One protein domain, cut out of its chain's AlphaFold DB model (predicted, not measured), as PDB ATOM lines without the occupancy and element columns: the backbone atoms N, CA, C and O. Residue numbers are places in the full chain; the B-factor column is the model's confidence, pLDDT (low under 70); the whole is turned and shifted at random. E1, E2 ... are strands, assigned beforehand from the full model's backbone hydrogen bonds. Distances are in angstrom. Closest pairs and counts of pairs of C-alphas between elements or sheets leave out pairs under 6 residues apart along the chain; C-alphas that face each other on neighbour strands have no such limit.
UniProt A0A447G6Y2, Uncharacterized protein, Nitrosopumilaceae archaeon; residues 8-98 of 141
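Overview. This is residues 8 to 98 of the 141 residues of an uncharacterized protein of Nitrosopumilaceae archaeon (UniProt A0A447G6Y2). One strongly twisted sheet folds back on itself into two leaves that face each other, E6 E5 E8 E9 over E4 E7, with E3 as the hinge; from one end of this body the hairpin E1 and E2 reaches out as an arm, with residues 14 to 19 sticking out at its tip. The printed part has 91 residues with nine named strands, E1 to E9 along the chain, and no named helix: all strand. The larger sheet runs E6 E5 E8 E9 E3 E4 E7, mixed; E1 and E2 make an antiparallel sheet of two. The whole is only just loose, close to compact, with a radius of gyration of the C-alphas of 14.8 A; it spans 51 by 23 by 19 A, the arm making the length.

Arrangement. E1, residues 8 to 11, and E2, residues 22 to 26, form an antiparallel hairpin, with N 8 and O 25 3.1 A apart. E2 and E3, residues 31 to 38, meet only through their link. E3 and E4, residues 41 to 46, form a hairpin, with N 34 and O 45 2.8 A apart. E7, residues 71 to 74, is antiparallel to E4, with N 42 and O 73 2.8 A apart. E9, residues 92 to 97, is parallel to E3 at 33 degrees, with N 94 and O 31 2.9 A apart. E8, residues 81 to 87, forms a hairpin with E9, with N 85 and O 93 2.8 A apart. E5, residues 53 to 58, is antiparallel to E8, with N 57 and O 84 2.8 A apart. E6, residues 61 to 63, meets E5 only at a point, C-alphas 62 and 57 facing each other at 4.3 A.

Along the chain. E1 begins at C-alpha 8 (191.357, 325.883, 276.815), and E9 ends at C-alpha 97 (185.164, 300.756, 265.940). E3 is 22.5 A long, E8 19.9 A, E4 16.7 A and E9 16.2 A.

Size, cuts and confidence. The C-alphas farthest apart, of Gly 18 and Pro 78, are 51.8 A apart. The printed part has no cut and no long link. Residues 8 to 23 have pLDDT under 70.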
ATOM      1  N   ARG A   8     190.936 324.550 277.282       63.28
ATOM      2  CA  ARG A   8     191.357 325.883 276.815       63.28
ATOM      3  C   ARG A   8     190.135 326.733 276.493       63.28
ATOM      4  O   ARG A   8     189.125 326.233 276.005       63.28
ATOM      5  N   GLN A   9     190.249 328.023 276.781       58.91
ATOM      6  CA  GLN A   9     189.227 329.017 276.481       58.91
ATOM      7  C   GLN A   9     189.617 329.786 275.230       58.91
ATOM      8  O   GLN A   9     190.777 330.166 275.073       58.91
ATOM      9  N   PHE A  10     188.642 329.989 274.351       62.31
ATOM     10  CA  PHE A  10     188.826 330.694 273.092       62.31
ATOM     11  C   PHE A  10     187.791 331.806 272.981       62.31
ATOM     12  O   PHE A  10     186.593 331.550 273.123       62.31
ATOM     13  N   ASP A  11     188.260 333.014 272.680       59.94
ATOM     14  CA  ASP A  11     187.405 334.145 272.335       59.94
ATOM     15  C   ASP A  11     187.136 334.096 270.827       59.94
ATOM     16  O   ASP A  11     188.060 334.142 270.011       59.94
ATOM     17  N   TYR A  12     185.870 333.939 270.441       50.97
ATOM     18  CA  TYR A  12     185.477 333.871 269.036       50.97
ATOM     19  C   TYR A  12     185.076 335.273 268.554       50.97
ATOM     20  O   TYR A  12     184.141 335.845 269.118       50.97
ATOM     21  N   PRO A  13     185.717 335.848 267.517       46.28
ATOM     22  CA  PRO A  13     185.293 337.127 266.965       46.28
ATOM     23  C   PRO A  13     184.001 336.920 266.165       46.28
ATOM     24  O   PRO A  13     184.021 336.563 264.987       46.28
ATOM     25  N   TYR A  14     182.860 337.093 266.824       52.69
ATOM     26  CA  TYR A  14     181.551 337.181 266.184       52.69
ATOM     27  C   TYR A  14     181.197 338.656 265.938       52.69
ATOM     28  O   TYR A  14     181.641 339.543 266.666       52.69
ATOM     29  N   ILE A  15     180.413 338.934 264.893       49.28
ATOM     30  CA  ILE A  15     179.865 340.271 264.624       49.28
ATOM     31  C   ILE A  15     178.801 340.548 265.695       49.28
ATOM     32  O   ILE A  15     177.729 339.947 265.683       49.28
ATOM     33  N   ASP A  16     179.144 341.402 266.655       50.91
ATOM     34  CA  ASP A  16     178.441 341.555 267.926       50.91
ATOM     35  C   ASP A  16     177.106 342.332 267.833       50.91
ATOM     36  O   ASP A  16     177.011 343.372 267.180       50.91
ATOM     37  N   PHE A  17     176.093 341.826 268.549       55.31
ATOM     38  CA  PHE A  17     174.851 342.517 268.938       55.31
ATOM     39  C   PHE A  17     174.807 342.786 270.468       55.31
ATOM     40  O   PHE A  17     173.730 342.928 271.045       55.31
ATOM     41  N   GLY A  18     175.960 342.883 271.134       55.09
ATOM     42  CA  GLY A  18     176.139 343.334 272.516       55.09
ATOM     43  C   GLY A  18     176.315 342.244 273.583       55.09
ATOM     44  O   GLY A  18     175.943 342.494 274.729       55.09
ATOM     45  N   THR A  19     176.844 341.055 273.267       55.75
ATOM     46  CA  THR A  19     177.056 339.990 274.276       55.75
ATOM     47  C   THR A  19     178.340 339.189 274.070       55.75
ATOM     48  O   THR A  19     178.517 338.550 273.034       55.75
ATOM     49  N   ASP A  20     179.169 339.124 275.116       59.03
ATOM     50  CA  ASP A  20     180.346 338.254 275.187       59.03
ATOM     51  C   ASP A  20     179.930 336.778 275.307       59.03
ATOM     52  O   ASP A  20     179.158 336.404 276.196       59.03
ATOM     53  N   PHE A  21     180.463 335.916 274.436       60.62
ATOM     54  CA  PHE A  21     180.195 334.477 274.458       60.62
ATOM     55  C   PHE A  21     181.479 333.702 274.760       60.62
ATOM     56  O   PHE A  21     182.447 333.768 274.007       60.62
ATOM     57  N   ARG A  22     181.482 332.941 275.859       66.25
ATOM     58  CA  ARG A  22     182.622 332.119 276.289       66.25
ATOM     59  C   ARG A  22     182.299 330.650 276.055       66.25
ATOM     60  O   ARG A  22     181.264 330.168 276.513       66.25
ATOM     61  N   ILE A  23     183.171 329.941 275.342       68.88
ATOM     62  CA  ILE A  23     183.028 328.502 275.091       68.88
ATOM     63  C   ILE A  23     184.240 327.790 275.689       68.88
ATOM     64  O   ILE A  23     185.382 328.076 275.327       68.88
ATOM     65  N   ASP A  24     183.981 326.856 276.601       71.19
ATOM     66  CA  ASP A  24     184.998 325.966 277.154       71.19
ATOM     67  C   ASP A  24     185.136 324.740 276.244       71.19
ATOM     68  O   ASP A  24     184.184 323.972 276.073       71.19
ATOM     69  N   LEU A  25     186.317 324.562 275.646       74.31
ATOM     70  CA  LEU A  25     186.591 323.460 274.727       74.31
ATOM     71  C   LEU A  25     187.705 322.564 275.265       74.31
ATOM     72  O   LEU A  25     188.739 323.033 275.752       74.31
ATOM     73  N   ASN A  26     187.495 321.254 275.153       74.94
ATOM     74  CA  ASN A  26     188.530 320.273 275.406       74.94
ATOM     75  C   ASN A  26     189.389 320.114 274.152       74.94
ATOM     76  O   ASN A  26     188.930 319.627 273.118       74.94
ATOM     77  N   VAL A  27     190.645 320.519 274.278       79.81
ATOM     78  CA  VAL A  27     191.663 320.432 273.228       79.81
ATOM     79  C   VAL A  27     192.760 319.432 273.580       79.81
ATOM     80  O   VAL A  27     193.828 319.472 272.985       79.81
ATOM     81  N   ALA A  28     192.520 318.566 274.563       80.12
ATOM     82  CA  ALA A  28     193.422 317.468 274.866       80.12
ATOM     83  C   ALA A  28     193.533 316.490 273.682       80.12
ATOM     84  O   ALA A  28     192.608 316.352 272.874       80.12
ATOM     85  N   ASP A  29     194.659 315.784 273.615       80.56
ATOM     86  CA  ASP A  29     194.956 314.854 272.523       80.56
ATOM     87  C   ASP A  29     194.367 313.446 272.758       80.56
ATOM     88  O   ASP A  29     194.362 312.592 271.869       80.56
ATOM     89  N   ASP A  30     193.852 313.187 273.961       80.00
ATOM     90  CA  ASP A  30     193.401 311.882 274.450       80.00
ATOM     91  C   ASP A  30     191.878 311.803 274.660       80.00
ATOM     92  O   ASP A  30     191.373 310.966 275.413       80.00
ATOM     93  N   ASN A  31     191.105 312.642 273.963       86.19
ATOM     94  CA  ASN A  31     189.649 312.564 274.025       86.19
ATOM     95  C   ASN A  31     189.135 311.199 273.540       86.19
ATOM     96  O   ASN A  31     189.644 310.613 272.582       86.19
ATOM     97  N   VAL A  32     188.072 310.705 274.177       91.31
ATOM     98  CA  VAL A  32     187.453 309.423 273.821       91.31
ATOM     99  C   VAL A  32     186.273 309.656 272.882       91.31
ATOM    100  O   VAL A  32     185.390 310.466 273.179       91.31
ATOM    101  N   LEU A  33     186.252 308.925 271.766       93.50
ATOM    102  CA  LEU A  33     185.106 308.853 270.861       93.50
ATOM    103  C   LEU A  33     184.126 307.767 271.303       93.50
ATOM    104  O   LEU A  33     184.516 306.638 271.595       93.50
ATOM    105  N   GLU A  34     182.841 308.095 271.275       94.88
ATOM    106  CA  GLU A  34     181.762 307.118 271.293       94.88
ATOM    107  C   GLU A  34     181.458 306.700 269.852       94.88
ATOM    108  O   GLU A  34     181.172 307.536 268.991       94.88
ATOM    109  N   ILE A  35     181.560 305.401 269.574       95.12
ATOM    110  CA  ILE A  35     181.406 304.859 268.226       95.12
ATOM    111  C   ILE A  35     180.332 303.778 268.259       95.12
ATOM    112  O   ILE A  35     180.487 302.747 268.911       95.12
ATOM    113  N   ILE A  36     179.247 304.008 267.524       93.81
ATOM    114  CA  ILE A  36     178.125 303.078 267.416       93.81
ATOM    115  C   ILE A  36     178.132 302.483 266.019       93.81
ATOM    116  O   ILE A  36     177.939 303.183 265.023       93.81
ATOM    117  N   ARG A  37     178.327 301.169 265.947       93.38
ATOM    118  CA  ARG A  37     178.320 300.432 264.689       93.38
ATOM    119  C   ARG A  37     176.915 299.951 264.339       93.38
ATOM    120  O   ARG A  37     176.220 299.389 265.178       93.38
ATOM    121  N   ARG A  38     176.512 300.143 263.085       91.56
ATOM    122  CA  ARG A  38     175.263 299.646 262.495       91.56
ATOM    123  C   ARG A  38     175.566 298.906 261.185       91.56
ATOM    124  O   ARG A  38     176.652 299.071 260.624       91.56
ATOM    125  N   PRO A  39     174.638 298.091 260.659       89.44
ATOM    126  CA  PRO A  39     174.817 297.475 259.348       89.44
ATOM    127  C   PRO A  39     175.090 298.544 258.274       89.44
ATOM    128  O   PRO A  39     174.268 299.430 258.046       89.44
ATOM    129  N   GLY A  40     176.278 298.495 257.661       89.81
ATOM    130  CA  GLY A  40     176.714 299.410 256.595       89.81
ATOM    131  C   GLY A  40     177.105 300.831 257.026       89.81
ATOM    132  O   GLY A  40     177.449 301.642 256.170       89.81
ATOM    133  N   SER A  41     177.067 301.164 258.320       94.00
ATOM    134  CA  SER A  41     177.438 302.503 258.793       94.00
ATOM    135  C   SER A  41     177.982 302.516 260.219       94.00
ATOM    136  O   SER A  41     177.710 301.631 261.026       94.00
ATOM    137  N   ALA A  42     178.741 303.551 260.552       94.81
ATOM    138  CA  ALA A  42     179.173 303.836 261.909       94.81
ATOM    139  C   ALA A  42     178.855 305.290 262.257       94.81
ATOM    140  O   ALA A  42     179.120 306.198 261.470       94.81
ATOM    141  N   THR A  43     178.292 305.516 263.437       95.56
ATOM    142  CA  THR A  43     178.095 306.856 263.989       95.56
ATOM    143  C   THR A  43     179.216 307.143 264.972       95.56
ATOM    144  O   THR A  43     179.467 306.347 265.874       95.56
ATOM    145  N   VAL A  44     179.881 308.279 264.791       96.44
ATOM    146  CA  VAL A  44     180.985 308.744 265.626       96.44
ATOM    147  C   VAL A  44     180.543 310.015 266.337       96.44
ATOM    148  O   VAL A  44     180.151 310.989 265.690       96.44
ATOM    149  N   SER A  45     180.626 310.002 267.661       95.56
ATOM    150  CA  SER A  45     180.240 311.112 268.526       95.56
ATOM    151  C   SER A  45     181.374 311.399 269.512       95.56
ATOM    152  O   SER A  45     181.818 310.489 270.211       95.56
ATOM    153  N   PRO A  46     181.880 312.636 269.595       92.94
ATOM    154  CA  PRO A  46     182.879 312.989 270.584       92.94
ATOM    155  C   PRO A  46     182.218 313.281 271.937       92.94
ATOM    156  O   PRO A  46     181.026 313.585 272.025       92.94
ATOM    157  N   GLY A  47     183.011 313.218 273.005       87.62
ATOM    158  CA  GLY A  47     182.562 313.622 274.334       87.62
ATOM    159  C   GLY A  47     182.157 315.106 274.418       87.62
ATOM    160  O   GLY A  47     182.507 315.918 273.553       87.62
ATOM    161  N   PRO A  48     181.437 315.494 275.486       85.38
ATOM    162  CA  PRO A  48     181.074 316.887 275.718       85.38
ATOM    163  C   PRO A  48     182.324 317.777 275.788       85.38
ATOM    164  O   PRO A  48     183.341 317.394 276.364       85.38
ATOM    165  N   GLY A  49     182.236 318.970 275.195       85.44
ATOM    166  CA  GLY A  49     183.327 319.947 275.165       85.44
ATOM    167  C   GLY A  49     184.323 319.780 274.014       85.44
ATOM    168  O   GLY A  49     185.138 320.668 273.818       85.44
ATOM    169  N   PHE A  50     184.264 318.719 273.202       88.44
ATOM    170  CA  PHE A  50     185.189 318.574 272.064       88.44
ATOM    171  C   PHE A  50     184.940 319.590 270.933       88.44
ATOM    172  O   PHE A  50     185.847 319.928 270.179       88.44
ATOM    173  N   GLY A  51     183.711 320.094 270.807       88.44
ATOM    174  CA  GLY A  51     183.317 320.988 269.719       88.44
ATOM    175  C   GLY A  51     182.969 320.244 268.424       88.44
ATOM    176  O   GLY A  51     182.564 319.084 268.448       88.44
ATOM    177  N   HIS A  52     183.055 320.945 267.290       91.44
ATOM    178  CA  HIS A  52     182.754 320.385 265.971       91.44
ATOM    179  C   HIS A  52     183.946 319.599 265.413       91.44
ATOM    180  O   HIS A  52     185.071 320.097 265.410       91.44
ATOM    181  N   ILE A  53     183.672 318.400 264.899       94.75
ATOM    182  CA  ILE A  53     184.622 317.567 264.166       94.75
ATOM    183  C   ILE A  53     184.832 318.179 262.779       94.75
ATOM    184  O   ILE A  53     183.876 318.371 262.026       94.75
ATOM    185  N   THR A  54     186.084 318.469 262.440       94.69
ATOM    186  CA  THR A  54     186.499 319.045 261.151       94.69
ATOM    187  C   THR A  54     187.130 318.011 260.227       94.69
ATOM    188  O   THR A  54     187.040 318.146 259.006       94.69
ATOM    189  N   ALA A  55     187.748 316.971 260.787       95.38
ATOM    190  CA  ALA A  55     188.310 315.859 260.036       95.38
ATOM    191  C   ALA A  55     188.123 314.541 260.791       95.38
ATOM    192  O   ALA A  55     188.167 314.494 262.022       95.38
ATOM    193  N   LEU A  56     187.922 313.468 260.030       96.56
ATOM    194  CA  LEU A  56     187.778 312.108 260.527       96.56
ATOM    195  C   LEU A  56     188.759 311.208 259.775       96.56
ATOM    196  O   LEU A  56     188.887 311.320 258.556       96.56
ATOM    197  N   TYR A  57     189.421 310.303 260.486       96.81
ATOM    198  CA  TYR A  57     190.381 309.353 259.941       96.81
ATOM    199  C   TYR A  57     190.006 307.936 260.360       96.81
ATOM    200  O   TYR A  57     189.700 307.692 261.530       96.81
ATOM    201  N   VAL A  58     190.071 307.006 259.413       96.75
ATOM    202  CA  VAL A  58     189.879 305.567 259.613       96.75
ATOM    203  C   VAL A  58     191.215 304.891 259.332       96.75
ATOM    204  O   VAL A  58     191.740 305.012 258.226       96.75
ATOM    205  N   ASP A  59     191.816 304.275 260.350       96.19
ATOM    206  CA  ASP A  59     193.152 303.658 260.286       96.19
ATOM    207  C   ASP A  59     194.228 304.586 259.689       96.19
ATOM    208  O   ASP A  59     195.109 304.180 258.935       96.19
ATOM    209  N   GLY A  60     194.140 305.879 260.019       95.94
ATOM    210  CA  GLY A  60     195.057 306.920 259.543       95.94
ATOM    211  C   GLY A  60     194.723 307.498 258.163       95.94
ATOM    212  O   GLY A  60     195.331 308.487 257.763       95.94
ATOM    213  N   THR A  61     193.731 306.954 257.455       96.69
ATOM    214  CA  THR A  61     193.269 307.496 256.170       96.69
ATOM    215  C   THR A  61     192.131 308.480 256.391       96.69
ATOM    216  O   THR A  61     191.150 308.158 257.059       96.69
ATOM    217  N   LYS A  62     192.240 309.687 255.827       96.00
ATOM    218  CA  LYS A  62     191.194 310.708 255.939       96.00
ATOM    219  C   LYS A  62     189.914 310.245 255.236       96.00
ATOM    220  O   LYS A  62     189.962 309.808 254.091       96.00
ATOM    221  N   SER A  63     188.784 310.365 255.923       94.94
ATOM    222  CA  SER A  63     187.454 310.079 255.392       94.94
ATOM    223  C   SER A  63     186.775 311.358 254.914       94.94
ATOM    224  O   SER A  63     186.789 312.370 255.611       94.94
ATOM    225  N   ASP A  64     186.052 311.266 253.799       93.88
ATOM    226  CA  ASP A  64     185.226 312.358 253.258       93.88
ATOM    227  C   ASP A  64     183.816 312.414 253.879       93.88
ATOM    228  O   ASP A  64     182.865 312.920 253.281       93.88
ATOM    229  N   ALA A  65     183.643 311.851 255.078       91.88
ATOM    230  CA  ALA A  65     182.341 311.809 255.730       91.88
ATOM    231  C   ALA A  65     181.933 313.225 256.176       91.88
ATOM    232  O   ALA A  65     182.743 313.926 256.789       91.88
ATOM    233  N   PRO A  66     180.686 313.663 255.918       89.19
ATOM    234  CA  PRO A  66     180.214 314.949 256.405       89.19
ATOM    235  C   PRO A  66     180.142 314.916 257.936       89.19
ATOM    236  O   PRO A  66     179.437 314.096 258.530       89.19
ATOM    237  N   CYS A  67     180.887 315.821 258.563       91.69
ATOM    238  CA  CYS A  67     181.065 315.890 260.004       91.69
ATOM    239  C   CYS A  67     180.560 317.220 260.566       91.69
ATOM    240  O   CYS A  67     180.675 318.275 259.943       91.69
ATOM    241  N   GLY A  68     179.994 317.156 261.767       91.12
ATOM    242  CA  GLY A  68     179.600 318.320 262.550       91.12
ATOM    243  C   GLY A  68     179.850 318.043 264.023       91.12
ATOM    244  O   GLY A  68     180.984 317.849 264.438       91.12
ATOM    245  N   ARG A  69     178.791 317.990 264.835       89.81
ATOM    246  CA  ARG A  69     178.913 317.478 266.215       89.81
ATOM    247  C   ARG A  69     179.039 315.960 266.266       89.81
ATOM    248  O   ARG A  69     179.622 315.427 267.196       89.81
ATOM    249  N   THR A  70     178.483 315.288 265.272       93.31
ATOM    250  CA  THR A  70     178.592 313.851 265.052       93.31
ATOM    251  C   THR A  70     178.967 313.626 263.593       93.31
ATOM    252  O   THR A  70     178.777 314.512 262.751       93.31
ATOM    253  N   CYS A  71     179.515 312.456 263.293       94.00
ATOM    254  CA  CYS A  71     179.787 312.020 261.931       94.00
ATOM    255  C   CYS A  71     179.084 310.691 261.681       94.00
ATOM    256  O   CYS A  71     179.070 309.818 262.551       94.00
ATOM    257  N   THR A  72     178.552 310.518 260.477       94.88
ATOM    258  CA  THR A  72     178.076 309.213 260.011       94.88
ATOM    259  C   THR A  72     178.982 308.755 258.881       94.88
ATOM    260  O   THR A  72     179.058 309.393 257.834       94.88
ATOM    261  N   LEU A  73     179.681 307.654 259.117       94.00
ATOM    262  CA  LEU A  73     180.595 307.005 258.190       94.00
ATOM    263  C   LEU A  73     179.855 305.852 257.503       94.00
ATOM    264  O   LEU A  73     179.244 305.027 258.181       94.00
ATOM    265  N   VAL A  74     179.933 305.758 256.177       93.25
ATOM    266  CA  VAL A  74     179.541 304.537 255.455       93.25
ATOM    267  C   VAL A  74     180.716 303.566 255.534       93.25
ATOM    268  O   VAL A  74     181.799 303.873 255.043       93.25
ATOM    269  N   TYR A  75     180.526 302.424 256.195       91.62
ATOM    270  CA  TYR A  75     181.608 301.475 256.471       91.62
ATOM    271  C   TYR A  75     181.102 300.037 256.411       91.62
ATOM    272  O   TYR A  75     180.275 299.617 257.224       91.62
ATOM    273  N   HIS A  76     181.595 299.292 255.423       89.69
ATOM    274  CA  HIS A  76     181.145 297.933 255.119       89.69
ATOM    275  C   HIS A  76     182.108 296.839 255.588       89.69
ATOM    276  O   HIS A  76     181.683 295.694 255.714       89.69
ATOM    277  N   ASP A  77     183.376 297.161 255.852       91.31
ATOM    278  CA  ASP A  77     184.370 296.164 256.259       91.31
ATOM    279  C   ASP A  77     184.057 295.652 257.671       91.31
ATOM    280  O   ASP A  77     184.113 296.457 258.592       91.31
ATOM    281  N   PRO A  78     183.749 294.357 257.891       90.06
ATOM    282  CA  PRO A  78     183.400 293.810 259.205       90.06
ATOM    283  C   PRO A  78     184.521 293.899 260.251       90.06
ATOM    284  O   PRO A  78     184.237 293.717 261.435       90.06
ATOM    285  N   SER A  79     185.760 294.196 259.855       93.31
ATOM    286  CA  SER A  79     186.906 294.330 260.755       93.31
ATOM    287  C   SER A  79     186.739 295.462 261.781       93.31
ATOM    288  O   SER A  79     185.900 296.361 261.639       93.31
ATOM    289  N   SER A  80     187.515 295.397 262.865       94.88
ATOM    290  CA  SER A  80     187.675 296.527 263.782       94.88
ATOM    291  C   SER A  80     188.621 297.561 263.181       94.88
ATOM    292  O   SER A  80     189.663 297.174 262.659       94.88
ATOM    293  N   ALA A  81     188.319 298.845 263.352       95.81
ATOM    294  CA  ALA A  81     189.138 299.940 262.835       95.81
ATOM    295  C   ALA A  81     189.382 301.002 263.907       95.81
ATOM    296  O   ALA A  81     188.533 301.232 264.775       95.81
ATOM    297  N   ARG A  82     190.524 301.685 263.847       96.62
ATOM    298  CA  ARG A  82     190.803 302.840 264.701       96.62
ATOM    299  C   ARG A  82     190.234 304.094 264.053       96.62
ATOM    300  O   ARG A  82     190.629 304.472 262.953       96.62
ATOM    301  N   ILE A  83     189.353 304.779 264.770       96.88
ATOM    302  CA  ILE A  83     188.794 306.059 264.346       96.88
ATOM    303  C   ILE A  83     189.489 307.175 265.116       96.88
ATOM    304  O   ILE A  83     189.614 307.111 266.340       96.88
ATOM    305  N   THR A  84     189.933 308.200 264.395       96.69
ATOM    306  CA  THR A  84     190.484 309.431 264.972       96.69
ATOM    307  C   THR A  84     189.712 310.625 264.422       96.69
ATOM    308  O   THR A  84     189.393 310.657 263.237       96.69
ATOM    309  N   ALA A  85     189.386 311.590 265.269       96.25
ATOM    310  CA  ALA A  85     188.689 312.816 264.915       96.25
ATOM    311  C   ALA A  85     189.504 314.027 265.371       96.25
ATOM    312  O   ALA A  85     190.100 314.007 266.449       96.25
ATOM    313  N   GLU A  86     189.480 315.083 264.572       94.75
ATOM    314  CA  GLU A  86     190.111 316.369 264.868       94.75
ATOM    315  C   GLU A  86     189.034 317.452 264.948       94.75
ATOM    316  O   GLU A  86     188.031 317.394 264.228       94.75
ATOM    317  N   ASN A  87     189.231 318.435 265.823       93.25
ATOM    318  CA  ASN A  87     188.401 319.638 265.875       93.25
ATOM    319  C   ASN A  87     189.138 320.860 265.299       93.25
ATOM    320  O   ASN A  87     190.336 320.829 265.018       93.25
ATOM    321  N   ALA A  88     188.422 321.976 265.144       89.12
ATOM    322  CA  ALA A  88     188.985 323.225 264.616       89.12
ATOM    323  C   ALA A  88     190.081 323.854 265.502       89.12
ATOM    324  O   ALA A  88     190.797 324.745 265.051       89.12
ATOM    325  N   TRP A  89     190.208 323.407 266.752       87.44
ATOM    326  CA  TRP A  89     191.101 323.967 267.768       87.44
ATOM    327  C   TRP A  89     192.323 323.080 268.048       87.44
ATOM    328  O   TRP A  89     193.049 323.329 269.010       87.44
ATOM    329  N   GLY A  90     192.556 322.064 267.212       87.19
ATOM    330  CA  GLY A  90     193.707 321.164 267.302       87.19
ATOM    331  C   GLY A  90     193.570 320.039 268.327       87.19
ATOM    332  O   GLY A  90     194.526 319.304 268.524       87.19
ATOM    333  N   GLY A  91     192.406 319.885 268.965       90.12
ATOM    334  CA  GLY A  91     192.128 318.746 269.832       90.12
ATOM    335  C   GLY A  91     191.882 317.478 269.020       90.12
ATOM    336  O   GLY A  91     191.197 317.516 267.991       90.12
ATOM    337  N   THR A  92     192.387 316.352 269.518       93.38
ATOM    338  CA  THR A  92     192.189 315.039 268.899       93.38
ATOM    339  C   THR A  92     191.392 314.112 269.804       93.38
ATOM    340  O   THR A  92     191.584 314.074 271.018       93.38
ATOM    341  N   ALA A  93     190.482 313.349 269.205       95.00
ATOM    342  CA  ALA A  93     189.742 312.291 269.873       95.00
ATOM    343  C   ALA A  93     189.944 310.975 269.128       95.00
ATOM    344  O   ALA A  93     189.978 310.957 267.900       95.00
ATOM    345  N   SER A  94     190.057 309.861 269.844       95.69
ATOM    346  CA  SER A  94     190.180 308.548 269.213       95.69
ATOM    347  C   SER A  94     189.305 307.491 269.877       95.69
ATOM    348  O   SER A  94     188.873 307.629 271.022       95.69
ATOM    349  N   GLY A  95     189.002 306.439 269.126       95.44
ATOM    350  CA  GLY A  95     188.238 305.294 269.598       95.44
ATOM    351  C   GLY A  95     188.390 304.102 268.661       95.44
ATOM    352  O   GLY A  95     188.873 304.231 267.536       95.44
ATOM    353  N   MET A  96     187.979 302.929 269.136       95.94
ATOM    354  CA  MET A  96     187.959 301.709 268.332       95.94
ATOM    355  C   MET A  96     186.538 301.436 267.852       95.94
ATOM    356  O   MET A  96     185.618 301.312 268.659       95.94
ATOM    357  N   LEU A  97     186.365 301.316 266.539       94.69
ATOM    358  CA  LEU A  97     185.164 300.756 265.940       94.69
ATOM    359  C   LEU A  97     185.201 299.234 266.170       94.69
ATOM    360  O   LEU A  97     186.111 298.578 265.654       94.69
ATOM    361  N   PRO A  98     184.259 298.649 266.933       91.62
ATOM    362  CA  PRO A  98     184.241 297.207 267.161       91.62
ATOM    363  C   PRO A  98     183.969 296.457 265.856       91.62
ATOM    364  O   PRO A  98     183.310 296.987 264.959       91.62
TER     365      PRO A  98